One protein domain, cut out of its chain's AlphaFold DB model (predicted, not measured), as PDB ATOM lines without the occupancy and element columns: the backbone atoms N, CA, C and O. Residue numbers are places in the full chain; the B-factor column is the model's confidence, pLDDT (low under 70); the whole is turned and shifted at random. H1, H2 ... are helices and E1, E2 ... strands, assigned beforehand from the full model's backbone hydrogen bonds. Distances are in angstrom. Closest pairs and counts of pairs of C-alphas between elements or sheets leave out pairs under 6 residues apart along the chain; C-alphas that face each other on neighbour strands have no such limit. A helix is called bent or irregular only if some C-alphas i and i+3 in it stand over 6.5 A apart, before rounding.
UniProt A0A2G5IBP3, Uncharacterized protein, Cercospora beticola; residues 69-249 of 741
ATOM      1  N   PRO A  69     -56.824  11.852 -18.811       96.25
ATOM      2  CA  PRO A  69     -57.091  12.297 -17.440       96.25
ATOM      3  C   PRO A  69     -56.409  13.634 -17.107       96.25
ATOM      4  O   PRO A  69     -55.371  13.978 -17.681       96.25
ATOM      5  N   GLY A  70     -56.989  14.400 -16.178       94.50
ATOM      6  CA  GLY A  70     -56.500  15.743 -15.831       94.50
ATOM      7  C   GLY A  70     -55.059  15.757 -15.321       94.50
ATOM      8  O   GLY A  70     -54.310  16.685 -15.604       94.50
ATOM      9  N   GLU A  71     -54.639  14.690 -14.655       95.81
ATOM     10  CA  GLU A  71     -53.294  14.494 -14.125       95.81
ATOM     11  C   GLU A  71     -52.257  14.416 -15.249       95.81
ATOM     12  O   GLU A  71     -51.205  15.051 -15.174       95.81
ATOM     13  N   LEU A  72     -52.567  13.677 -16.321       96.69
ATOM     14  CA  LEU A  72     -51.690  13.576 -17.488       96.69
ATOM     15  C   LEU A  72     -51.651  14.892 -18.261       96.69
ATOM     16  O   LEU A  72     -50.573  15.308 -18.678       96.69
ATOM     17  N   ARG A  73     -52.791  15.584 -18.394       96.62
ATOM     18  CA  ARG A  73     -52.826  16.924 -18.999       96.62
ATOM     19  C   ARG A  73     -51.942  17.902 -18.228       96.62
ATOM     20  O   ARG A  73     -51.112  18.559 -18.839       96.62
ATOM     21  N   ASN A  74     -52.034  17.923 -16.900       95.56
ATOM     22  CA  ASN A  74     -51.204  18.783 -16.053       95.56
ATOM     23  C   ASN A  74     -49.707  18.476 -16.181       95.56
ATOM     24  O   ASN A  74     -48.906  19.401 -16.268       95.56
ATOM     25  N   ARG A  75     -49.319  17.194 -16.249       93.94
ATOM     26  CA  ARG A  75     -47.922  16.810 -16.519       93.94
ATOM     27  C   ARG A  75     -47.458  17.287 -17.894       93.94
ATOM     28  O   ARG A  75     -46.364  17.826 -18.004       93.94
ATOM     29  N   ILE A  76     -48.299  17.146 -18.919       94.62
ATOM     30  CA  ILE A  76     -48.009  17.667 -20.260       94.62
ATOM     31  C   ILE A  76     -47.862  19.187 -20.215       94.62
ATOM     32  O   ILE A  76     -46.907  19.700 -20.778       94.62
ATOM     33  N   TYR A  77     -48.741  19.912 -19.520       95.25
ATOM     34  CA  TYR A  77     -48.630  21.365 -19.378       95.25
ATOM     35  C   TYR A  77     -47.332  21.770 -18.675       95.25
ATOM     36  O   TYR A  77     -46.678  22.696 -19.134       95.25
ATOM     37  N   ALA A  78     -46.928  21.070 -17.614       91.75
ATOM     38  CA  ALA A  78     -45.675  21.351 -16.911       91.75
ATOM     39  C   ALA A  78     -44.435  21.144 -17.799       91.75
ATOM     40  O   ALA A  78     -43.472  21.890 -17.679       91.75
ATOM     41  N   LEU A  79     -44.474  20.166 -18.710       89.88
ATOM     42  CA  LEU A  79     -43.398  19.913 -19.675       89.88
ATOM     43  C   LEU A  79     -43.445  20.863 -20.885       89.88
ATOM     44  O   LEU A  79     -42.408  21.266 -21.401       89.88
ATOM     45  N   ALA A  80     -44.648  21.197 -21.355       90.88
ATOM     46  CA  ALA A  80     -44.891  21.976 -22.571       90.88
ATOM     47  C   ALA A  80     -44.911  23.490 -22.340       90.88
ATOM     48  O   ALA A  80     -44.898  24.254 -23.303       90.88
ATOM     49  N   LEU A  81     -44.958  23.932 -21.086       90.06
ATOM     50  CA  LEU A  81     -44.717  25.309 -20.681       90.06
ATOM     51  C   LEU A  81     -43.278  25.386 -20.144       90.06
ATOM     52  O   LEU A  81     -43.104  25.473 -18.926       90.06
ATOM     53  N   PRO A  82     -42.243  25.277 -21.009       63.44
ATOM     54  CA  PRO A  82     -40.861  25.323 -20.563       63.44
ATOM     55  C   PRO A  82     -40.610  26.660 -19.873       63.44
ATOM     56  O   PRO A  82     -40.871  27.726 -20.433       63.44
ATOM     57  N   GLY A  83     -40.096  26.595 -18.651       68.81
ATOM     58  CA  GLY A  83     -39.539  27.748 -17.971       68.81
ATOM     59  C   GLY A  83     -38.023  27.654 -17.999       68.81
ATOM     60  O   GLY A  83     -37.466  26.866 -17.240       68.81
ATOM     61  N   PRO A  84     -37.340  28.478 -18.803       65.81
ATOM     62  CA  PRO A  84     -36.092  29.036 -18.354       65.81
ATOM     63  C   PRO A  84     -36.422  30.397 -17.753       65.81
ATOM     64  O   PRO A  84     -36.401  30.526 -16.536       65.81
ATOM     65  N   TYR A  85     -36.842  31.382 -18.549       79.94
ATOM     66  CA  TYR A  85     -37.013  32.753 -18.079       79.94
ATOM     67  C   TYR A  85     -37.939  33.553 -19.003       79.94
ATOM     68  O   TYR A  85     -37.838  33.434 -20.221       79.94
ATOM     69  N   ILE A  86     -38.815  34.396 -18.452       85.62
ATOM     70  CA  ILE A  86     -39.631  35.347 -19.224       85.62
ATOM     71  C   ILE A  86     -39.306  36.763 -18.790       85.62
ATOM     72  O   ILE A  86     -39.565  37.135 -17.648       85.62
ATOM     73  N   THR A  87     -38.798  37.577 -19.710       83.62
ATOM     74  CA  THR A  87     -38.499  38.976 -19.419       83.62
ATOM     75  C   THR A  87     -39.778  39.821 -19.372       83.62
ATOM     76  O   THR A  87     -40.509  39.935 -20.355       83.62
ATOM     77  N   VAL A  88     -40.041  40.457 -18.226       80.94
ATOM     78  CA  VAL A  88     -41.216  41.309 -17.955       80.94
ATOM     79  C   VAL A  88     -41.256  42.540 -18.870       80.94
ATOM     80  O   VAL A  88     -42.328  43.022 -19.232       80.94
ATOM     81  N   GLN A  89     -40.091  43.023 -19.300       68.50
ATOM     82  CA  GLN A  89     -39.939  44.248 -20.083       68.50
ATOM     83  C   GLN A  89     -40.672  44.217 -21.440       68.50
ATOM     84  O   GLN A  89     -41.159  45.253 -21.895       68.50
ATOM     85  N   HIS A  90     -40.832  43.034 -22.049       56.38
ATOM     86  CA  HIS A  90     -41.559  42.869 -23.316       56.38
ATOM     87  C   HIS A  90     -43.036  43.286 -23.233       56.38
ATOM     88  O   HIS A  90     -43.637  43.619 -24.250       56.38
ATOM     89  N   TYR A  91     -43.630  43.320 -22.036       56.75
ATOM     90  CA  TYR A  91     -45.063  43.581 -21.878       56.75
ATOM     91  C   TYR A  91     -45.452  45.061 -21.909       56.75
ATOM     92  O   TYR A  91     -46.618  45.374 -22.143       56.75
ATOM     93  N   LEU A  92     -44.521  45.977 -21.635       57.09
ATOM     94  CA  LEU A  92     -44.864  47.375 -21.341       57.09
ATOM     95  C   LEU A  92     -44.598  48.329 -22.494       57.09
ATOM     96  O   LEU A  92     -45.275  49.347 -22.605       57.09
ATOM     97  N   LEU A  93     -43.629  48.007 -23.351       55.00
ATOM     98  CA  LEU A  93     -43.212  48.919 -24.408       55.00
ATOM     99  C   LEU A  93     -44.173  48.955 -25.598       55.00
ATOM    100  O   LEU A  93     -44.085  49.887 -26.384       55.00
ATOM    101  N   GLY A  94     -45.097  47.998 -25.751       50.81
ATOM    102  CA  GLY A  94     -46.084  47.982 -26.848       50.81
ATOM    103  C   GLY A  94     -45.493  47.919 -28.269       50.81
ATOM    104  O   GLY A  94     -46.220  47.692 -29.230       50.81
ATOM    105  N   THR A  95     -44.179  48.083 -28.410       43.44
ATOM    106  CA  THR A  95     -43.381  47.927 -29.617       43.44
ATOM    107  C   THR A  95     -43.039  46.444 -29.749       43.44
ATOM    108  O   THR A  95     -42.168  45.929 -29.050       43.44
ATOM    109  N   MET A  96     -43.823  45.760 -30.580       37.09
ATOM    110  CA  MET A  96     -43.780  44.321 -30.874       37.09
ATOM    111  C   MET A  96     -42.369  43.824 -31.246       37.09
ATOM    112  O   MET A  96     -41.591  44.549 -31.866       37.09
ATOM    113  N   PRO A  97     -42.054  42.568 -30.900       39.22
ATOM    114  CA  PRO A  97     -42.353  41.474 -31.823       39.22
ATOM    115  C   PRO A  97     -43.250  40.450 -31.126       39.22
ATOM    116  O   PRO A  97     -42.888  40.031 -30.039       39.22
ATOM    117  N   ASP A  98     -44.410  40.101 -31.693       42.44
ATOM    118  CA  ASP A  98     -45.197  38.850 -31.539       42.44
ATOM    119  C   ASP A  98     -45.290  38.090 -30.181       42.44
ATOM    120  O   ASP A  98     -45.816  36.977 -30.116       42.44
ATOM    121  N   ILE A  99     -44.868  38.673 -29.056       41.59
ATOM    122  CA  ILE A  99     -44.656  38.014 -27.755       41.59
ATOM    123  C   ILE A  99     -45.312  38.841 -26.635       41.59
ATOM    124  O   ILE A  99     -44.779  39.063 -25.552       41.59
ATOM    125  N   THR A 100     -46.550  39.270 -26.883       47.44
ATOM    126  CA  THR A 100     -47.582  39.261 -25.825       47.44
ATOM    127  C   THR A 100     -48.326  37.921 -25.787       47.44
ATOM    128  O   THR A 100     -49.329  37.762 -25.089       47.44
ATOM    129  N   THR A 101     -47.841  36.929 -26.528       64.19
ATOM    130  CA  THR A 101     -48.437  35.608 -26.633       64.19
ATOM    131  C   THR A 101     -48.103  34.831 -25.370       64.19
ATOM    132  O   THR A 101     -47.061  34.191 -25.246       64.19
ATOM    133  N   ALA A 102     -49.026  34.859 -24.401       75.19
ATOM    134  CA  ALA A 102     -49.170  33.735 -23.479       75.19
ATOM    135  C   ALA A 102     -48.882  32.445 -24.276       75.19
ATOM    136  O   ALA A 102     -49.396  32.357 -25.396       75.19
ATOM    137  N   PRO A 103     -48.043  31.513 -23.776       85.56
ATOM    138  CA  PRO A 103     -47.589  30.359 -24.546       85.56
ATOM    139  C   PRO A 103     -48.710  29.791 -25.402       85.56
ATOM    140  O   PRO A 103     -49.820  29.675 -24.888       85.56
ATOM    141  N   ALA A 104     -48.455  29.460 -26.673       87.69
ATOM    142  CA  ALA A 104     -49.508  29.092 -27.629       87.69
ATOM    143  C   ALA A 104     -50.526  28.099 -27.034       87.69
ATOM    144  O   ALA A 104     -51.731  28.231 -27.233       87.69
ATOM    145  N   LEU A 105     -50.044  27.184 -26.184       90.81
ATOM    146  CA  LEU A 105     -50.842  26.279 -25.365       90.81
ATOM    147  C   LEU A 105     -51.952  26.974 -24.548       90.81
ATOM    148  O   LEU A 105     -53.102  26.558 -24.613       90.81
ATOM    149  N   LEU A 106     -51.654  28.058 -23.831       92.31
ATOM    150  CA  LEU A 106     -52.618  28.870 -23.076       92.31
ATOM    151  C   LEU A 106     -53.625  29.623 -23.956       92.31
ATOM    152  O   LEU A 106     -54.637  30.090 -23.426       92.31
ATOM    153  N   LEU A 107     -53.353  29.760 -25.256       90.62
ATOM    154  CA  LEU A 107     -54.233  30.417 -26.229       90.62
ATOM    155  C   LEU A 107     -55.132  29.429 -26.985       90.62
ATOM    156  O   LEU A 107     -56.103  29.850 -27.603       90.62
ATOM    157  N   THR A 108     -54.849  28.124 -26.919       89.00
ATOM    158  CA  THR A 108     -55.560  27.102 -27.711       89.00
ATOM    159  C   THR A 108     -57.056  27.001 -27.403       89.00
ATOM    160  O   THR A 108     -57.882  27.073 -28.309       89.00
ATOM    161  N   CYS A 109     -57.435  26.789 -26.138       91.12
ATOM    162  CA  CYS A 109     -58.834  26.704 -25.731       91.12
ATOM    163  C   CYS A 109     -59.038  27.094 -24.263       91.12
ATOM    164  O   CYS A 109     -58.126  27.034 -23.436       91.12
ATOM    165  N   LYS A 110     -60.282  27.447 -23.913       92.88
ATOM    166  CA  LYS A 110     -60.656  27.894 -22.562       92.88
ATOM    167  C   LYS A 110     -60.320  26.867 -21.476       92.88
ATOM    168  O   LYS A 110     -59.925  27.258 -20.381       92.88
ATOM    169  N   ARG A 111     -60.463  25.570 -21.770       94.06
ATOM    170  CA  ARG A 111     -60.171  24.496 -20.812       94.06
ATOM    171  C   ARG A 111     -58.672  24.361 -20.549       94.06
ATOM    172  O   ARG A 111     -58.276  24.388 -19.389       94.06
ATOM    173  N   ILE A 112     -57.854  24.299 -21.604       95.19
ATOM    174  CA  ILE A 112     -56.388  24.277 -21.472       95.19
ATOM    175  C   ILE A 112     -55.929  25.526 -20.726       95.19
ATOM    176  O   ILE A 112     -55.168  25.410 -19.774       95.19
ATOM    177  N   HIS A 113     -56.452  26.703 -21.074       94.62
ATOM    178  CA  HIS A 113     -56.137  27.936 -20.362       94.62
ATOM    179  C   HIS A 113     -56.412  27.816 -18.856       94.62
ATOM    180  O   HIS A 113     -55.542  28.107 -18.045       94.62
ATOM    181  N   GLN A 114     -57.604  27.364 -18.460       95.44
ATOM    182  CA  GLN A 114     -57.978  27.245 -17.046       95.44
ATOM    183  C   GLN A 114     -57.093  26.267 -16.265       95.44
ATOM    184  O   GLN A 114     -56.740  26.555 -15.121       95.44
ATOM    185  N   GLU A 115     -56.733  25.138 -16.871       95.31
ATOM    186  CA  GLU A 115     -55.910  24.109 -16.232       95.31
ATOM    187  C   GLU A 115     -54.422  24.508 -16.197       95.31
ATOM    188  O   GLU A 115     -53.762  24.392 -15.165       95.31
ATOM    189  N   ALA A 116     -53.900  25.046 -17.299       95.88
ATOM    190  CA  ALA A 116     -52.474  25.280 -17.498       95.88
ATOM    191  C   ALA A 116     -51.986  26.653 -17.001       95.88
ATOM    192  O   ALA A 116     -50.812  26.788 -16.666       95.88
ATOM    193  N   ILE A 117     -52.855  27.670 -16.882       95.00
ATOM    194  CA  ILE A 117     -52.446  29.020 -16.438       95.00
ATOM    195  C   ILE A 117     -51.834  29.006 -15.035       95.00
ATOM    196  O   ILE A 117     -50.950  29.799 -14.731       95.00
ATOM    197  N   GLY A 118     -52.303  28.112 -14.158       94.38
ATOM    198  CA  GLY A 118     -51.733  27.971 -12.821       94.38
ATOM    199  C   GLY A 118     -50.313  27.444 -12.858       94.38
ATOM    200  O   GLY A 118     -49.439  28.050 -12.250       94.38
ATOM    201  N   ILE A 119     -50.113  26.378 -13.635       94.81
ATOM    202  CA  ILE A 119     -48.815  25.742 -13.835       94.81
ATOM    203  C   ILE A 119     -47.842  26.766 -14.413       94.81
ATOM    204  O   ILE A 119     -46.816  27.009 -13.790       94.81
ATOM    205  N   TYR A 120     -48.236  27.463 -15.484       94.31
ATOM    206  CA  TYR A 120     -47.439  28.511 -16.120       94.31
ATOM    207  C   TYR A 120     -46.886  29.535 -15.121       94.31
ATOM    208  O   TYR A 120     -45.675  29.692 -15.026       94.31
ATOM    209  N   TYR A 121     -47.739  30.209 -14.341       93.25
ATOM    210  CA  TYR A 121     -47.248  31.227 -13.402       93.25
ATOM    211  C   TYR A 121     -46.441  30.631 -12.243       93.25
ATOM    212  O   TYR A 121     -45.553  31.308 -11.739       93.25
ATOM    213  N   SER A 122     -46.718  29.388 -11.839       92.62
ATOM    214  CA  SER A 122     -45.970  28.734 -10.761       92.62
ATOM    215  C   SER A 122     -44.601  28.212 -11.175       92.62
ATOM    216  O   SER A 122     -43.692  28.238 -10.359       92.62
ATOM    217  N   SER A 123     -44.435  27.762 -12.419       90.94
ATOM    218  CA  SER A 123     -43.184  27.164 -12.899       90.94
ATOM    219  C   SER A 123     -42.297  28.139 -13.671       90.94
ATOM    220  O   SER A 123     -41.134  27.838 -13.921       90.94
ATOM    221  N   THR A 124     -42.828  29.296 -14.070       90.12
ATOM    222  CA  THR A 124     -42.081  30.290 -14.844       90.12
ATOM    223  C   THR A 124     -41.290  31.219 -13.933       90.12
ATOM    224  O   THR A 124     -41.826  31.771 -12.969       90.12
ATOM    225  N   ILE A 125     -40.031  31.461 -14.296       90.62
ATOM    226  CA  ILE A 125     -39.210  32.509 -13.701       90.62
ATOM    227  C   ILE A 125     -39.389  33.796 -14.508       90.62
ATOM    228  O   ILE A 125     -39.099  33.833 -15.702       90.62
ATOM    229  N   PHE A 126     -39.856  34.866 -13.869       90.94
ATOM    230  CA  PHE A 126     -40.059  36.157 -14.528       90.94
ATOM    231  C   PHE A 126     -38.854  37.072 -14.298       90.94
ATOM    232  O   PHE A 126     -38.641  37.534 -13.181       90.94
ATOM    233  N   LEU A 127     -38.076  37.353 -15.345       89.62
ATOM    234  CA  LEU A 127     -36.956  38.291 -15.299       89.62
ATOM    235  C   LEU A 127     -37.468  39.730 -15.418       89.62
ATOM    236  O   LEU A 127     -37.889  40.185 -16.479       89.62
ATOM    237  N   ASN A 128     -37.396  40.495 -14.343       88.50
ATOM    238  CA  ASN A 128     -37.479  41.939 -14.413       88.50
ATOM    239  C   ASN A 128     -36.125  42.491 -14.876       88.50
ATOM    240  O   ASN A 128     -35.229  42.710 -14.059       88.50
ATOM    241  N   GLN A 129     -35.984  42.691 -16.187       84.56
ATOM    242  CA  GLN A 129     -34.896  43.477 -16.759       84.56
ATOM    243  C   GLN A 129     -35.370  44.931 -16.830       84.56
ATOM    244  O   GLN A 129     -36.176  45.271 -17.698       84.56
ATOM    245  N   PRO A 130     -34.959  45.800 -15.893       75.31
ATOM    246  CA  PRO A 130     -35.323  47.199 -15.982       75.31
ATOM    247  C   PRO A 130     -34.716  47.801 -17.247       75.31
ATOM    248  O   PRO A 130     -33.537  47.594 -17.547       75.31
ATOM    249  N   SER A 131     -35.502  48.613 -17.953       76.31
ATOM    250  CA  SER A 131     -34.956  49.393 -19.057       76.31
ATOM    251  C   SER A 131     -33.811  50.252 -18.548       76.31
ATOM    252  O   SER A 131     -33.971  51.054 -17.627       76.31
ATOM    253  N   HIS A 132     -32.645  50.106 -19.173       71.94
ATOM    254  CA  HIS A 132     -31.454  50.890 -18.860       71.94
ATOM    255  C   HIS A 132     -31.668  52.398 -19.062       71.94
ATOM    256  O   HIS A 132     -30.875  53.199 -18.572       71.94
ATOM    257  N   LEU A 133     -32.732  52.776 -19.772       70.25
ATOM    258  CA  LEU A 133     -33.109  54.158 -20.036       70.25
ATOM    259  C   LEU A 133     -33.963  54.780 -18.920       70.25
ATOM    260  O   LEU A 133     -34.120  55.998 -18.901       70.25
ATOM    261  N   LEU A 134     -34.500  53.980 -17.992       71.00
ATOM    262  CA  LEU A 134     -35.403  54.461 -16.945       71.00
ATOM    263  C   LEU A 134     -34.654  54.826 -15.661       71.00
ATOM    264  O   LEU A 134     -33.744  54.121 -15.195       71.00
ATOM    265  N   LYS A 135     -35.081  55.933 -15.043       78.12
ATOM    266  CA  LYS A 135     -34.586  56.333 -13.719       78.12
ATOM    267  C   LYS A 135     -34.936  55.250 -12.693       78.12
ATOM    268  O   LYS A 135     -35.969  54.608 -12.849       78.12
ATOM    269  N   PRO A 136     -34.145  55.058 -11.619       69.81
ATOM    270  CA  PRO A 136     -34.430  54.050 -10.590       69.81
ATOM    271  C   PRO A 136     -35.883  54.053 -10.095       69.81
ATOM    272  O   PRO A 136     -36.487  52.993  -9.999       69.81
ATOM    273  N   SER A 137     -36.471  55.240  -9.902       74.19
ATOM    274  CA  SER A 137     -37.872  55.403  -9.493       74.19
ATOM    275  C   SER A 137     -38.896  54.913 -10.524       74.19
ATOM    276  O   SER A 137     -39.981  54.509 -10.143       74.19
ATOM    277  N   GLU A 138     -38.572  54.948 -11.817       77.62
ATOM    278  CA  GLU A 138     -39.467  54.548 -12.915       77.62
ATOM    279  C   GLU A 138     -39.357  53.044 -13.226       77.62
ATOM    280  O   GLU A 138     -40.239  52.468 -13.855       77.62
ATOM    281  N   ARG A 139     -38.286  52.374 -12.777       74.94
ATOM    282  CA  ARG A 139     -38.064  50.938 -13.040       74.94
ATOM    283  C   ARG A 139     -39.086  50.047 -12.339       74.94
ATOM    284  O   ARG A 139     -39.451  49.001 -12.869       74.94
ATOM    285  N   ASN A 140     -39.519  50.437 -11.143       80.50
ATOM    286  CA  ASN A 140     -40.495  49.664 -10.380       80.50
ATOM    287  C   ASN A 140     -41.924  49.907 -10.876       80.50
ATOM    288  O   ASN A 140     -42.737  48.989 -10.795       80.50
ATOM    289  N   ASP A 141     -42.203  51.070 -11.478       85.19
ATOM    290  CA  ASP A 141     -43.507  51.372 -12.083       85.19
ATOM    291  C   ASP A 141     -43.873  50.357 -13.167       85.19
ATOM    292  O   ASP A 141     -45.038  50.017 -13.354       85.19
ATOM    293  N   ASP A 142     -42.872  49.871 -13.888       83.62
ATOM    294  CA  ASP A 142     -43.034  48.914 -14.968       83.62
ATOM    295  C   ASP A 142     -43.416  47.527 -14.438       83.62
ATOM    296  O   ASP A 142     -44.463  46.976 -14.804       83.62
ATOM    297  N   LEU A 143     -42.642  47.000 -13.487       86.56
ATOM    298  CA  LEU A 143     -42.992  45.757 -12.804       86.56
ATOM    299  C   LEU A 143     -44.355  45.873 -12.104       86.56
ATOM    300  O   LEU A 143     -45.167  44.955 -12.182       86.56
ATOM    301  N   GLU A 144     -44.645  47.009 -11.469       89.00
ATOM    302  CA  GLU A 144     -45.933  47.285 -10.835       89.00
ATOM    303  C   GLU A 144     -47.083  47.249 -11.839       89.00
ATOM    304  O   GLU A 144     -48.079  46.556 -11.608       89.00
ATOM    305  N   LYS A 145     -46.963  47.960 -12.963       89.44
ATOM    306  CA  LYS A 145     -47.969  47.951 -14.032       89.44
ATOM    307  C   LYS A 145     -48.195  46.538 -14.550       89.44
ATOM    308  O   LYS A 145     -49.348  46.152 -14.733       89.44
ATOM    309  N   TRP A 146     -47.130  45.758 -14.738       90.25
ATOM    310  CA  TRP A 146     -47.241  44.373 -15.185       90.25
ATOM    311  C   TRP A 146     -47.947  43.484 -14.155       90.25
ATOM    312  O   TRP A 146     -48.931  42.824 -14.493       90.25
ATOM    313  N   LEU A 147     -47.528  43.526 -12.885       91.62
ATOM    314  CA  LEU A 147     -48.149  42.764 -11.795       91.62
ATOM    315  C   LEU A 147     -49.632  43.135 -11.620       91.62
ATOM    316  O   LEU A 147     -50.483  42.266 -11.418       91.62
ATOM    317  N   ARG A 148     -49.974  44.423 -11.754       90.12
ATOM    318  CA  ARG A 148     -51.370  44.885 -11.763       90.12
ATOM    319  C   ARG A 148     -52.124  44.391 -12.997       90.12
ATOM    320  O   ARG A 148     -53.280  43.996 -12.868       90.12
ATOM    321  N   GLY A 149     -51.478  44.388 -14.162       88.81
ATOM    322  CA  GLY A 149     -52.052  43.965 -15.438       88.81
ATOM    323  C   GLY A 149     -52.407  42.480 -15.486       88.81
ATOM    324  O   GLY A 149     -53.471  42.121 -15.987       88.81
ATOM    325  N   ILE A 150     -51.572  41.607 -14.914       89.75
ATOM    326  CA  ILE A 150     -51.881  40.169 -14.832       89.75
ATOM    327  C   ILE A 150     -52.939  39.858 -13.758       89.75
ATOM    328  O   ILE A 150     -53.630  38.842 -13.848       89.75
ATOM    329  N   GLY A 151     -53.113  40.742 -12.774       92.62
ATOM    330  CA  GLY A 151     -54.123  40.633 -11.725       92.62
ATOM    331  C   GLY A 151     -53.702  39.753 -10.544       92.62
ATOM    332  O   GLY A 151     -52.956  38.782 -10.678       92.62
ATOM    333  N   SER A 152     -54.234  40.073  -9.361       91.38
ATOM    334  CA  SER A 152     -53.810  39.495  -8.075       91.38
ATOM    335  C   SER A 152     -53.868  37.966  -8.023       91.38
ATOM    336  O   SER A 152     -52.948  37.335  -7.514       91.38
ATOM    337  N   ALA A 153     -54.896  37.347  -8.614       90.38
ATOM    338  CA  ALA A 153     -55.042  35.889  -8.641       90.38
ATOM    339  C   ALA A 153     -53.880  35.169  -9.351       90.38
ATOM    340  O   ALA A 153     -53.567  34.031  -9.001       90.38
ATOM    341  N   ARG A 154     -53.252  35.815 -10.346       92.00
ATOM    342  CA  ARG A 154     -52.083  35.283 -11.060       92.00
ATOM    343  C   ARG A 154     -50.793  35.625 -10.330       92.00
ATOM    344  O   ARG A 154     -49.948  34.750 -10.194       92.00
ATOM    345  N   VAL A 155     -50.688  36.839  -9.782       91.50
ATOM    346  CA  VAL A 155     -49.533  37.252  -8.964       91.50
ATOM    347  C   VAL A 155     -49.319  36.295  -7.790       91.50
ATOM    348  O   VAL A 155     -48.198  35.856  -7.573       91.50
ATOM    349  N   CYS A 156     -50.384  35.877  -7.095       90.94
ATOM    350  CA  CYS A 156     -50.277  34.916  -5.989       90.94
ATOM    351  C   CYS A 156     -49.753  33.527  -6.399       90.94
ATOM    352  O   CYS A 156     -49.479  32.712  -5.523       90.94
ATOM    353  N   ARG A 157     -49.687  33.220  -7.699       91.75
ATOM    354  CA  ARG A 157     -49.150  31.953  -8.213       91.75
ATOM    355  C   ARG A 157     -47.694  32.066  -8.640       91.75
ATOM    356  O   ARG A 157     -47.087  31.028  -8.858       91.75
ATOM    357  N   ILE A 158     -47.157  33.280  -8.768       92.19
ATOM    358  CA  ILE A 158     -45.763  33.488  -9.147       92.19
ATOM    359  C   ILE A 158     -44.871  33.011  -8.011       92.19
ATOM    360  O   ILE A 158     -44.954  33.524  -6.896       92.19
ATOM    361  N   GLN A 159     -44.017  32.036  -8.313       89.88
ATOM    362  CA  GLN A 159     -43.035  31.524  -7.361       89.88
ATOM    363  C   GLN A 159     -41.673  32.183  -7.508       89.88
ATOM    364  O   GLN A 159     -40.919  32.168  -6.549       89.88
ATOM    365  N   HIS A 160     -41.339  32.746  -8.674       88.19
ATOM    366  CA  HIS A 160     -40.014  33.306  -8.921       88.19
ATOM    367  C   HIS A 160     -40.088  34.558  -9.801       88.19
ATOM    368  O   HIS A 160     -40.400  34.496 -10.991       88.19
ATOM    369  N   ILE A 161     -39.744  35.702  -9.217       90.00
ATOM    370  CA  ILE A 161     -39.408  36.941  -9.915       90.00
ATOM    371  C   ILE A 161     -37.919  37.153  -9.719       90.00
ATOM    372  O   ILE A 161     -37.435  37.209  -8.590       90.00
ATOM    373  N   TRP A 162     -37.194  37.230 -10.822       89.00
ATOM    374  CA  TRP A 162     -35.769  37.497 -10.835       89.00
ATOM    375  C   TRP A 162     -35.555  38.928 -11.264       89.00
ATOM    376  O   TRP A 162     -36.019  39.321 -12.326       89.00
ATOM    377  N   THR A 163     -34.866  39.722 -10.460       83.50
ATOM    378  CA  THR A 163     -34.453  41.052 -10.904       83.50
ATOM    379  C   THR A 163     -32.985  40.986 -11.307       83.50
ATOM    380  O   THR A 163     -32.133  40.598 -10.506       83.50
ATOM    381  N   ASP A 164     -32.705  41.276 -12.578       75.19
ATOM    382  CA  ASP A 164     -31.335  41.378 -13.078       75.19
ATOM    383  C   ASP A 164     -30.871  42.826 -12.899       75.19
ATOM    384  O   ASP A 164     -31.467  43.770 -13.432       75.19
ATOM    385  N   ARG A 165     -29.837  43.013 -12.076       65.94
ATOM    386  CA  ARG A 165     -29.294  44.327 -11.723       65.94
ATOM    387  C   ARG A 165     -27.785  44.388 -11.982       65.94
ATOM    388  O   ARG A 165     -27.041  44.928 -11.170       65.94
ATOM    389  N   TRP A 166     -27.354  43.953 -13.168       53.81
ATOM    390  CA  TRP A 166     -25.961  44.019 -13.655       53.81
ATOM    391  C   TRP A 166     -25.235  45.371 -13.434       53.81
ATOM    392  O   TRP A 166     -24.021  45.419 -13.264       53.81
ATOM    393  N   LYS A 167     -25.925  46.527 -13.470       55.97
ATOM    394  CA  LYS A 167     -25.250  47.843 -13.613       55.97
ATOM    395  C   LYS A 167     -25.174  48.735 -12.375       55.97
ATOM    396  O   LYS A 167     -24.535  49.785 -12.463       55.97
ATOM    397  N   VAL A 168     -25.769  48.351 -11.243       52.22
ATOM    398  CA  VAL A 168     -25.647  49.158 -10.011       52.22
ATOM    399  C   VAL A 168     -24.187  49.182  -9.546       52.22
ATOM    400  O   VAL A 168     -23.668  50.253  -9.245       52.22
ATOM    401  N   GLY A 169     -23.486  48.044  -9.631       50.62
ATOM    402  CA  GLY A 169     -22.053  47.973  -9.349       50.62
ATOM    403  C   GLY A 169     -21.240  48.901 -10.254       50.62
ATOM    404  O   GLY A 169     -20.552  49.795  -9.771       50.62
ATOM    405  N   ARG A 170     -21.367  48.768 -11.581       47.09
ATOM    406  CA  ARG A 170     -20.487  49.468 -12.537       47.09
ATOM    407  C   ARG A 170     -20.567  51.006 -12.453       47.09
ATOM    408  O   ARG A 170     -19.542  51.672 -12.553       47.09
ATOM    409  N   GLN A 171     -21.759  51.584 -12.249       50.75
ATOM    410  CA  GLN A 171     -21.901  53.042 -12.090       50.75
ATOM    411  C   GLN A 171     -21.355  53.547 -10.748       50.75
ATOM    412  O   GLN A 171     -20.779  54.635 -10.706       50.75
ATOM    413  N   LEU A 172     -21.496  52.766  -9.673       50.12
ATOM    414  CA  LEU A 172     -20.997  53.136  -8.347       50.12
ATOM    415  C   LEU A 172     -19.469  53.004  -8.253       50.12
ATOM    416  O   LEU A 172     -18.851  53.854  -7.623       50.12
ATOM    417  N   PHE A 173     -18.858  52.051  -8.967       51.59
ATOM    418  CA  PHE A 173     -17.395  51.936  -9.074       51.59
ATOM    419  C   PHE A 173     -16.750  53.004  -9.968       51.59
ATOM    420  O   PHE A 173     -15.601  53.364  -9.747       51.59
ATOM    421  N   SER A 174     -17.472  53.547 -10.957       49.28
ATOM    422  CA  SER A 174     -16.937  54.603 -11.841       49.28
ATOM    423  C   SER A 174     -16.854  55.996 -11.198       49.28
ATOM    424  O   SER A 174     -16.311  56.921 -11.802       49.28
ATOM    425  N   ARG A 175     -17.394  56.175  -9.984       49.34
ATOM    426  CA  ARG A 175     -17.152  57.371  -9.172       49.34
ATOM    427  C   ARG A 175     -15.906  57.124  -8.327       49.34
ATOM    428  O   ARG A 175     -15.989  56.471  -7.297       49.34
ATOM    429  N   GLU A 176     -14.779  57.673  -8.766       43.66
ATOM    430  CA  GLU A 176     -13.438  57.577  -8.156       43.66
ATOM    431  C   GLU A 176     -13.293  58.128  -6.715       43.66
ATOM    432  O   GLU A 176     -12.180  58.375  -6.268       43.66
ATOM    433  N   GLU A 177     -14.360  58.291  -5.931       47.78
ATOM    434  CA  GLU A 177     -14.254  58.776  -4.548       47.78
ATOM    435  C   GLU A 177     -15.184  57.992  -3.600       47.78
ATOM    436  O   GLU A 177     -16.387  58.239  -3.530       47.78
ATOM    437  N   ASP A 178     -14.597  57.033  -2.873       49.44
ATOM    438  CA  ASP A 178     -14.963  56.593  -1.514       49.44
ATOM    439  C   ASP A 178     -16.447  56.308  -1.186       49.44
ATOM    440  O   ASP A 178     -16.898  56.522  -0.058       49.44
ATOM    441  N   GLY A 179     -17.232  55.770  -2.121       53.59
ATOM    442  CA  GLY A 179     -18.520  55.166  -1.770       53.59
ATOM    443  C   GLY A 179     -18.297  53.844  -1.017       53.59
ATOM    444  O   GLY A 179     -17.743  52.921  -1.616       53.59
ATOM    445  N   PRO A 180     -18.704  53.690   0.260       64.88
ATOM    446  CA  PRO A 180     -18.516  52.425   0.961       64.88
ATOM    447  C   PRO A 180     -19.389  51.350   0.307       64.88
ATOM    448  O   PRO A 180     -20.563  51.603   0.026       64.88
ATOM    449  N   TYR A 181     -18.819  50.158   0.092       62.75
ATOM    450  CA  TYR A 181     -19.503  48.945  -0.393       62.75
ATOM    451  C   TYR A 181     -20.860  48.712   0.288       62.75
ATOM    452  O   TYR A 181     -21.812  48.277  -0.362       62.75
ATOM    453  N   ASP A 182     -20.963  49.084   1.565       68.00
ATOM    454  CA  ASP A 182     -22.191  49.060   2.362       68.00
ATOM    455  C   ASP A 182     -23.359  49.783   1.669       68.00
ATOM    456  O   ASP A 182     -24.471  49.272   1.658       68.00
ATOM    457  N   THR A 183     -23.108  50.903   0.982       70.75
ATOM    458  CA  THR A 183     -24.144  51.673   0.264       70.75
ATOM    459  C   THR A 183     -24.720  50.893  -0.919       70.75
ATOM    460  O   THR A 183     -25.911  50.997  -1.215       70.75
ATOM    461  N   ILE A 184     -23.884  50.114  -1.618       68.00
ATOM    462  CA  ILE A 184     -24.312  49.292  -2.761       68.00
ATOM    463  C   ILE A 184     -25.216  48.172  -2.257       68.00
ATOM    464  O   ILE A 184     -26.309  47.975  -2.785       68.00
ATOM    465  N   VAL A 185     -24.770  47.479  -1.206       72.44
ATOM    466  CA  VAL A 185     -25.534  46.401  -0.581       72.44
ATOM    467  C   VAL A 185     -26.860  46.945  -0.055       72.44
ATOM    468  O   VAL A 185     -27.898  46.444  -0.472       72.44
ATOM    469  N   GLU A 186     -26.852  48.010   0.754       76.31
ATOM    470  CA  GLU A 186     -28.063  48.649   1.294       76.31
ATOM    471  C   GLU A 186     -29.052  49.052   0.191       76.31
ATOM    472  O   GLU A 186     -30.237  48.745   0.296       76.31
ATOM    473  N   THR A 187     -28.571  49.644  -0.908       73.31
ATOM    474  CA  THR A 187     -29.427  50.012  -2.051       73.31
ATOM    475  C   THR A 187     -30.098  48.782  -2.665       73.31
ATOM    476  O   THR A 187     -31.290  48.805  -2.974       73.31
ATOM    477  N   CYS A 188     -29.362  47.683  -2.823       70.69
ATOM    478  CA  CYS A 188     -29.923  46.446  -3.355       70.69
ATOM    479  C   CYS A 188     -30.900  45.781  -2.376       70.69
ATOM    480  O   CYS A 188     -31.919  45.248  -2.815       70.69
ATOM    481  N   LEU A 189     -30.651  45.858  -1.063       77.19
ATOM    482  CA  LEU A 189     -31.594  45.385  -0.044       77.19
ATOM    483  C   LEU A 189     -32.897  46.181  -0.061       77.19
ATOM    484  O   LEU A 189     -33.977  45.589   0.001       77.19
ATOM    485  N   ASP A 190     -32.805  47.505  -0.178       78.75
ATOM    486  CA  ASP A 190     -33.968  48.385  -0.242       78.75
ATOM    487  C   ASP A 190     -34.820  48.108  -1.487       78.75
ATOM    488  O   ASP A 190     -36.045  48.027  -1.374       78.75
ATOM    489  N   GLU A 191     -34.198  47.876  -2.647       71.38
ATOM    490  CA  GLU A 191     -34.905  47.519  -3.887       71.38
ATOM    491  C   GLU A 191     -35.562  46.125  -3.820       71.38
ATOM    492  O   GLU A 191     -36.693  45.948  -4.292       71.38
ATOM    493  N   ILE A 192     -34.901  45.130  -3.211       75.94
ATOM    494  CA  ILE A 192     -35.493  43.801  -2.960       75.94
ATOM    495  C   ILE A 192     -36.719  43.946  -2.062       75.94
ATOM    496  O   ILE A 192     -37.799  43.438  -2.380       75.94
ATOM    497  N   ALA A 193     -36.568  44.683  -0.961       80.88
ATOM    498  CA  ALA A 193     -37.652  44.936  -0.029       80.88
ATOM    499  C   ALA A 193     -38.800  45.702  -0.702       80.88
ATOM    500  O   ALA A 193     -39.963  45.426  -0.422       80.88
ATOM    501  N   GLU A 194     -38.510  46.640  -1.604       82.56
ATOM    502  CA  GLU A 194     -39.525  47.357  -2.376       82.56
ATOM    503  C   GLU A 194     -40.269  46.438  -3.351       82.56
ATOM    504  O   GLU A 194     -41.499  46.451  -3.373       82.56
ATOM    505  N   THR A 195     -39.553  45.580  -4.084       77.38
ATOM    506  CA  THR A 195     -40.152  44.588  -4.993       77.38
ATOM    507  C   THR A 195     -41.074  43.631  -4.234       77.38
ATOM    508  O   THR A 195     -42.189  43.340  -4.676       77.38
ATOM    509  N   GLN A 196     -40.650  43.187  -3.049       81.00
ATOM    510  CA  GLN A 196     -41.464  42.339  -2.186       81.00
ATOM    511  C   GLN A 196     -42.693  43.081  -1.640       81.00
ATOM    512  O   GLN A 196     -43.811  42.576  -1.754       81.00
ATOM    513  N   ARG A 197     -42.527  44.308  -1.123       83.75
ATOM    514  CA  ARG A 197     -43.648  45.156  -0.670       83.75
ATOM    515  C   ARG A 197     -44.660  45.394  -1.788       83.75
ATOM    516  O   ARG A 197     -45.864  45.394  -1.539       83.75
ATOM    517  N   LEU A 198     -44.185  45.595  -3.015       81.06
ATOM    518  CA  LEU A 198     -45.027  45.788  -4.185       81.06
ATOM    519  C   LEU A 198     -45.871  44.539  -4.469       81.06
ATOM    520  O   LEU A 198     -47.096  44.648  -4.578       81.06
ATOM    521  N   ALA A 199     -45.249  43.357  -4.515       76.31
ATOM    522  CA  ALA A 199     -45.952  42.088  -4.706       76.31
ATOM    523  C   ALA A 199     -46.992  41.830  -3.596       76.31
ATOM    524  O   ALA A 199     -48.140  41.481  -3.884       76.31
ATOM    525  N   GLU A 200     -46.635  42.082  -2.333       82.81
ATOM    526  CA  GLU A 200     -47.545  41.983  -1.183       82.81
ATOM    527  C   GLU A 200     -48.722  42.966  -1.283       82.81
ATOM    528  O   GLU A 200     -49.870  42.604  -1.001       82.81
ATOM    529  N   SER A 201     -48.468  44.198  -1.746       86.19
ATOM    530  CA  SER A 201     -49.505  45.221  -1.912       86.19
ATOM    531  C   SER A 201     -50.572  44.818  -2.935       86.19
ATOM    532  O   SER A 201     -51.751  45.131  -2.749       86.19
ATOM    533  N   ILE A 202     -50.174  44.090  -3.985       81.81
ATOM    534  CA  ILE A 202     -51.055  43.644  -5.070       81.81
ATOM    535  C   ILE A 202     -51.818  42.376  -4.672       81.81
ATOM    536  O   ILE A 202     -52.994  42.228  -5.008       81.81
ATOM    537  N   CYS A 203     -51.184  41.472  -3.924       75.25
ATOM    538  CA  CYS A 203     -51.808  40.229  -3.469       75.25
ATOM    539  C   CYS A 203     -52.802  40.421  -2.313       75.25
ATOM    540  O   CYS A 203     -53.589  39.513  -2.039       75.25
ATOM    541  N   HIS A 204     -52.757  41.558  -1.605       78.38
ATOM    542  CA  HIS A 204     -53.484  41.783  -0.342       78.38
ATOM    543  C   HIS A 204     -53.267  40.666   0.696       78.38
ATOM    544  O   HIS A 204     -54.086  40.451   1.592       78.38
ATOM    545  N   ARG A 205     -52.166  39.928   0.559       68.81
ATOM    546  CA  ARG A 205     -51.738  38.831   1.420       68.81
ATOM    547  C   ARG A 205     -50.220  38.909   1.526       68.81
ATOM    548  O   ARG A 205     -49.590  39.295   0.539       68.81
ATOM    549  N   PRO A 206     -49.638  38.529   2.676       60.16
ATOM    550  CA  PRO A 206     -48.206  38.309   2.730       60.16
ATOM    551  C   PRO A 206     -47.878  37.274   1.656       60.16
ATOM    552  O   PRO A 206     -48.585  36.272   1.519       60.16
ATOM    553  N   VAL A 207     -46.867  37.543   0.848       57.84
ATOM    554  CA  VAL A 207     -46.331  36.551  -0.072       57.84
ATOM    555  C   VAL A 207     -45.401  35.705   0.794       57.84
ATOM    556  O   VAL A 207     -44.293  36.118   1.120       57.84
ATOM    557  N   TRP A 208     -45.917  34.598   1.331       38.00
ATOM    558  CA  TRP A 208     -45.179  33.780   2.295       38.00
ATOM    559  C   TRP A 208     -44.052  33.040   1.570       38.00
ATOM    560  O   TRP A 208     -44.319  32.169   0.748       38.00
ATOM    561  N   GLY A 209     -42.809  33.396   1.901       49.31
ATOM    562  CA  GLY A 209     -41.586  32.742   1.439       49.31
ATOM    563  C   GLY A 209     -40.561  33.750   0.919       49.31
ATOM    564  O   GLY A 209     -40.843  34.508  -0.003       49.31
ATOM    565  N   THR A 210     -39.338  33.705   1.452       48.19
ATOM    566  CA  THR A 210     -38.143  34.392   0.911       48.19
ATOM    567  C   THR A 210     -37.754  33.908  -0.498       48.19
ATOM    568  O   THR A 210     -36.739  34.320  -1.052       48.19
ATOM    569  N   GLU A 211     -38.550  33.020  -1.098       55.56
ATOM    570  CA  GLU A 211     -38.286  32.367  -2.379       55.56
ATOM    571  C   GLU A 211     -38.906  33.088  -3.584       55.56
ATOM    572  O   GLU A 211     -38.490  32.814  -4.714       55.56
ATOM    573  N   VAL A 212     -39.865  34.007  -3.357       62.34
ATOM    574  CA  VAL A 212     -40.640  34.625  -4.449       62.34
ATOM    575  C   VAL A 212     -39.861  35.664  -5.233       62.34
ATOM    576  O   VAL A 212     -39.971  35.718  -6.455       62.34
ATOM    577  N   VAL A 213     -39.039  36.463  -4.560       64.88
ATOM    578  CA  VAL A 213     -38.184  37.450  -5.216       64.88
ATOM    579  C   VAL A 213     -36.742  37.024  -5.002       64.88
ATOM    580  O   VAL A 213     -36.228  37.083  -3.890       64.88
ATOM    581  N   LYS A 214     -36.093  36.582  -6.077       66.12
ATOM    582  CA  LYS A 214     -34.650  36.338  -6.098       66.12
ATOM    583  C   LYS A 214     -33.996  37.494  -6.842       66.12
ATOM    584  O   LYS A 214     -34.524  37.981  -7.838       66.12
ATOM    585  N   THR A 215     -32.846  37.945  -6.368       57.12
ATOM    586  CA  THR A 215     -32.096  39.014  -7.034       57.12
ATOM    587  C   THR A 215     -30.698  38.514  -7.319       57.12
ATOM    588  O   THR A 215     -30.056  37.947  -6.433       57.12
ATOM    589  N   SER A 216     -30.264  38.685  -8.566       54.28
ATOM    590  CA  SER A 216     -28.877  38.446  -8.941       54.28
ATOM    591  C   SER A 216     -28.087  39.722  -8.707       54.28
ATOM    592  O   SER A 216     -28.475  40.793  -9.183       54.28
ATOM    593  N   LEU A 217     -26.989  39.604  -7.968       48.81
ATOM    594  CA  LEU A 217     -26.001  40.658  -7.811       48.81
ATOM    595  C   LEU A 217     -24.736  40.221  -8.534       48.81
ATOM    596  O   LEU A 217     -24.035  39.310  -8.091       48.81
ATOM    597  N   GLU A 218     -24.463  40.880  -9.653       47.53
ATOM    598  CA  GLU A 218     -23.239  40.673 -10.415       47.53
ATOM    599  C   GLU A 218     -22.279  41.827 -10.158       47.53
ATOM    600  O   GLU A 218     -22.596  42.995 -10.401       47.53
ATOM    601  N   PHE A 219     -21.106  41.494  -9.624       43.78
ATOM    602  CA  PHE A 219     -20.022  42.439  -9.409       43.78
ATOM    603  C   PHE A 219     -19.024  42.294 -10.547       43.78
ATOM    604  O   PHE A 219     -18.495  41.209 -10.769       43.78
ATOM    605  N   GLU A 220     -18.743  43.387 -11.249       38.75
ATOM    606  CA  GLU A 220     -17.670  43.454 -12.237       38.75
ATOM    607  C   GLU A 220     -16.514  44.239 -11.615       38.75
ATOM    608  O   GLU A 220     -16.544  45.469 -11.545       38.75
ATOM    609  N   LEU A 221     -15.533  43.509 -11.087       43.06
ATOM    610  CA  LEU A 221     -14.248  44.063 -10.676       43.06
ATOM    611  C   LEU A 221     -13.336  44.102 -11.904       43.06
ATOM    612  O   LEU A 221     -13.534  43.334 -12.840       43.06
ATOM    613  N   HIS A 222     -12.348  44.998 -11.902       39.41
ATOM    614  CA  HIS A 222     -11.593  45.457 -13.081       39.41
ATOM    615  C   HIS A 222     -10.981  44.356 -13.985       39.41
ATOM    616  O   HIS A 222     -10.575  44.665 -15.101       39.41
ATOM    617  N   GLU A 223     -10.946  43.089 -13.549       32.69
ATOM    618  CA  GLU A 223     -10.454  41.927 -14.309       32.69
ATOM    619  C   GLU A 223     -11.250  40.618 -14.056       32.69
ATOM    620  O   GLU A 223     -10.889  39.563 -14.572       32.69
ATOM    621  N   SER A 224     -12.340  40.642 -13.273       37.12
ATOM    622  CA  SER A 224     -13.175  39.455 -13.011       37.12
ATOM    623  C   SER A 224     -14.612  39.820 -12.626       37.12
ATOM    624  O   SER A 224     -14.854  40.743 -11.846       37.12
ATOM    625  N   SER A 225     -15.580  39.081 -13.171       40.59
ATOM    626  CA  SER A 225     -16.979  39.138 -12.744       40.59
ATOM    627  C   SER A 225     -17.285  38.016 -11.755       40.59
ATOM    628  O   SER A 225     -16.911  36.865 -11.980       40.59
ATOM    629  N   ALA A 226     -17.972  38.349 -10.663       39.12
ATOM    630  CA  ALA A 226     -18.512  37.387  -9.713       39.12
ATOM    631  C   ALA A 226     -20.018  37.616  -9.568       39.12
ATOM    632  O   ALA A 226     -20.458  38.675  -9.115       39.12
ATOM    633  N   THR A 227     -20.804  36.608  -9.936       41.12
ATOM    634  CA  THR A 227     -22.250  36.576  -9.703       41.12
ATOM    635  C   THR A 227     -22.517  35.879  -8.380       41.12
ATOM    636  O   THR A 227     -22.169  34.708  -8.215       41.12
ATOM    637  N   ILE A 228     -23.150  36.574  -7.435       45.75
ATOM    638  CA  ILE A 228     -23.565  35.971  -6.168       45.75
ATOM    639  C   ILE A 228     -25.089  35.934  -6.113       45.75
ATOM    640  O   ILE A 228     -25.765  36.961  -6.173       45.75
ATOM    641  N   TRP A 229     -25.626  34.724  -5.961       42.53
ATOM    642  CA  TRP A 229     -27.050  34.481  -5.770       42.53
ATOM    643  C   TRP A 229     -27.347  34.360  -4.279       42.53
ATOM    644  O   TRP A 229     -26.717  33.562  -3.585       42.53
ATOM    645  N   THR A 230     -28.331  35.100  -3.776       45.56
ATOM    646  CA  THR A 230     -28.831  34.872  -2.418       45.56
ATOM    647  C   THR A 230     -30.336  35.113  -2.316       45.56
ATOM    648  O   THR A 230     -30.872  36.054  -2.895       45.56
ATOM    649  N   CYS A 231     -31.021  34.247  -1.569       38.78
ATOM    650  CA  CYS A 231     -32.384  34.469  -1.068       38.78
ATOM    651  C   CYS A 231     -32.390  35.055   0.357       38.78
ATOM    652  O   CYS A 231     -33.451  35.316   0.917       38.78
ATOM    653  N   ASP A 232     -31.204  35.236   0.949       50.19
ATOM    654  CA  ASP A 232     -30.983  35.701   2.315       50.19
ATOM    655  C   ASP A 232     -29.851  36.746   2.314       50.19
ATOM    656  O   ASP A 232     -28.658  36.409   2.351       50.19
ATOM    657  N   PRO A 233     -30.201  38.033   2.192       46.25
ATOM    658  CA  PRO A 233     -29.207  39.077   2.024       46.25
ATOM    659  C   PRO A 233     -28.345  39.315   3.270       46.25
ATOM    660  O   PRO A 233     -27.211  39.767   3.149       46.25
ATOM    661  N   GLU A 234     -28.834  38.961   4.461       48.34
ATOM    662  CA  GLU A 234     -28.069  39.094   5.708       48.34
ATOM    663  C   GLU A 234     -26.900  38.093   5.757       48.34
ATOM    664  O   GLU A 234     -25.826  38.401   6.278       48.34
ATOM    665  N   LYS A 235     -27.057  36.915   5.134       50.31
ATOM    666  CA  LYS A 235     -25.983  35.912   4.990       50.31
ATOM    667  C   LYS A 235     -24.955  36.255   3.910       50.31
ATOM    668  O   LYS A 235     -23.835  35.744   3.954       50.31
ATOM    669  N   LEU A 236     -25.311  37.121   2.960       45.16
ATOM    670  CA  LEU A 236     -24.429  37.567   1.879       45.16
ATOM    671  C   LEU A 236     -23.207  38.313   2.428       45.16
ATOM    672  O   LEU A 236     -22.078  38.011   2.044       45.16
ATOM    673  N   CYS A 237     -23.427  39.222   3.383       46.38
ATOM    674  CA  CYS A 237     -22.360  40.004   4.003       46.38
ATOM    675  C   CYS A 237     -21.321  39.098   4.684       46.38
ATOM    676  O   CYS A 237     -20.125  39.278   4.482       46.38
ATOM    677  N   ALA A 238     -21.757  38.070   5.420       47.25
ATOM    678  CA  ALA A 238     -20.851  37.154   6.120       47.25
ATOM    679  C   ALA A 238     -19.971  36.320   5.165       47.25
ATOM    680  O   ALA A 238     -18.786  36.118   5.433       47.25
ATOM    681  N   ASN A 239     -20.531  35.868   4.036       46.72
ATOM    682  CA  ASN A 239     -19.804  35.055   3.059       46.72
ATOM    683  C   ASN A 239     -18.811  35.876   2.228       46.72
ATOM    684  O   ASN A 239     -17.686  35.424   2.033       46.72
ATOM    685  N   ILE A 240     -19.168  37.095   1.806       47.88
ATOM    686  CA  ILE A 240     -18.274  37.961   1.015       47.88
ATOM    687  C   ILE A 240     -16.991  38.289   1.795       47.88
ATOM    688  O   ILE A 240     -15.894  38.180   1.244       47.88
ATOM    689  N   TYR A 241     -17.098  38.597   3.095       43.06
ATOM    690  CA  TYR A 241     -15.919  38.831   3.938       43.06
ATOM    691  C   TYR A 241     -15.032  37.582   4.076       43.06
ATOM    692  O   TYR A 241     -13.806  37.695   4.052       43.06
ATOM    693  N   GLY A 242     -15.628  36.389   4.182       45.69
ATOM    694  CA  GLY A 242     -14.890  35.129   4.310       45.69
ATOM    695  C   GLY A 242     -14.161  34.702   3.033       45.69
ATOM    696  O   GLY A 242     -13.028  34.219   3.104       45.69
ATOM    697  N   THR A 243     -14.779  34.890   1.865       47.50
ATOM    698  CA  THR A 243     -14.201  34.493   0.570       47.50
ATOM    699  C   THR A 243     -13.117  35.468   0.103       47.50
ATOM    700  O   THR A 243     -12.091  35.025  -0.409       47.50
ATOM    701  N   TYR A 244     -13.280  36.772   0.357       40.84
ATOM    702  CA  TYR A 244     -12.279  37.792   0.020       40.84
ATOM    703  C   TYR A 244     -10.976  37.609   0.818       40.84
ATOM    704  O   TYR A 244      -9.891  37.577   0.244       40.84
ATOM    705  N   TYR A 245     -11.060  37.371   2.133       43.97
ATOM    706  CA  TYR A 245      -9.858  37.191   2.959       43.97
ATOM    707  C   TYR A 245      -9.101  35.883   2.690       43.97
ATOM    708  O   TYR A 245      -7.882  35.852   2.840       43.97
ATOM    709  N   LYS A 246      -9.790  34.815   2.260       45.97
ATOM    710  CA  LYS A 246      -9.142  33.550   1.870       45.97
ATOM    711  C   LYS A 246      -8.450  33.614   0.507       45.97
ATOM    712  O   LYS A 246      -7.478  32.897   0.313       45.97
ATOM    713  N   GLY A 247      -8.955  34.424  -0.424       37.25
ATOM    714  CA  GLY A 247      -8.403  34.531  -1.778       37.25
ATOM    715  C   GLY A 247      -7.220  35.496  -1.909       37.25
ATOM    716  O   GLY A 247      -6.423  35.345  -2.827       37.25
ATOM    717  N   SER A 248      -7.090  36.480  -1.014       37.41
ATOM    718  CA  SER A 248      -6.121  37.578  -1.178       37.41
ATOM    719  C   SER A 248      -4.794  37.421  -0.425       37.41
ATOM    720  O   SER A 248      -3.888  38.218  -0.656       37.41
ATOM    721  N   PHE A 249      -4.645  36.430   0.458       38.56
ATOM    722  CA  PHE A 249      -3.397  36.212   1.196       38.56
ATOM    723  C   PHE A 249      -2.968  34.743   1.135       38.56
ATOM    724  O   PHE A 249      -3.422  33.908   1.913       38.56
TER     725      PHE A 249
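What this domain is: This is residues 69 to 249 of the 741 residues of an uncharacterized protein of Cercospora beticola (UniProt A0A2G5IBP3). A strongly twisted four-stranded sheet has one long helix, H8, over one of its faces, running along the strands. H1, H3 and H4 group beyond one end of the sheet, and at the other end lie the far part of the hairpin E3 and E4 and the free tip of H9, residues 241 to 248. The printed part has 181 residues, with nine named helices and four named strands in the order H1 H2 H3 H4 E1 H5 H6 E2 H7 H8 E3 E4 H9, a mixed class. The sheet runs E1 E2 E3 E4 and is mixed, with E4 alone antiparallel to its neighbour. The whole is elongated, 61 by 35 by 33 A, and only just compact, close to loose, with a radius of gyration of the C-alphas of 18.9 A.

Where its parts are: Begin in the sheet: find C-alpha 213 at (-38.184, 37.450, -5.216), where E3, residues 213 to 221, sets out on its 25.4 A. E4 is residues 224 to 230, 19.5 A; E2 is 160 to 164 and E1 is 125 to 128. H8, residues 181 to 203, measures 33.6 A. Look next for H5, 136 to 150, 22.7 A; H6, 152 to 155; H7, 167 to 173; and H2, 88 to 91. H1, residues 70 to 80, begins at C-alpha 70, (-56.500, 15.743, -15.831); H3 is 104 to 108, and H4, 110 to 123, spans 20.0 A. H9, residues 233 to 248, runs 23.4 A to C-alpha 248 at (-6.121, 37.578, -1.178).

How they stand to each other: E1 and E2 are parallel, with N 128 and O 162 2.7 A apart; E2 and E3 are parallel, with N 214 and O 161 at 2.9 A. In the hairpin E3 and E4, N 219 and O 226 are 2.9 A apart. With H8 on one face, at a height over the sheet of 9.9 A, there are two layers, sheet and helix; H8 lies over E3 at 20 degrees on the local plane. Two strand-helix-strand units, parallel neighbour strands joined through helices, have right-handed crossovers: E1, H5 H6, E2 and E2, H7 H8, E3. H2, H5, H7 and H9 only graze the sheet, H9 only just on it with 5 pairs of C-alphas within 10 A. H5 and H8 touch, with H8 residues 195 to 202 alone, at a shallow tilt of 25 degrees, the same way; the closest C-alphas, of Arg 148 and Ile 202, are 6.8 A apart. H6 touches H8 with H8 residues 199 to 203 alone, the closest C-alphas being those of Ser 152 and Cys 203, 5.1 A. H1 and H4 touch at a steep tilt of 57 degrees, the same way, closest at the C-alphas of Tyr 77 and Ala 116, 5.8 A. H4 touches H3 with H4 residues 112 to 117 alone, closest at the C-alphas of Leu 106 and His 113, 4.5 A. H4 is only just irregular: C-alphas 115 and 118 are 6.6 A apart. Every O i to N i+4 pair is within hydrogen-bond range in H1, H3, H7 and H8, against 8 of 10 in H4, 7 of 11 in H5 and 10 of 12 in H9; H2 and H6 are too short for such a pair.

The domain as a whole: The two C-alphas farthest apart, of Pro 69 and Glu 177, are 64.5 A apart. The printed part has no cut, and the link from H2 to H3, residues 92 to 103, is long. Residues 174 to 179 and 241 to 249 stand free. Mean pLDDT of the printed part is 70.2; look for values under 70 in, among others, residues 89 to 101, 165 to 182 and 205 to 249.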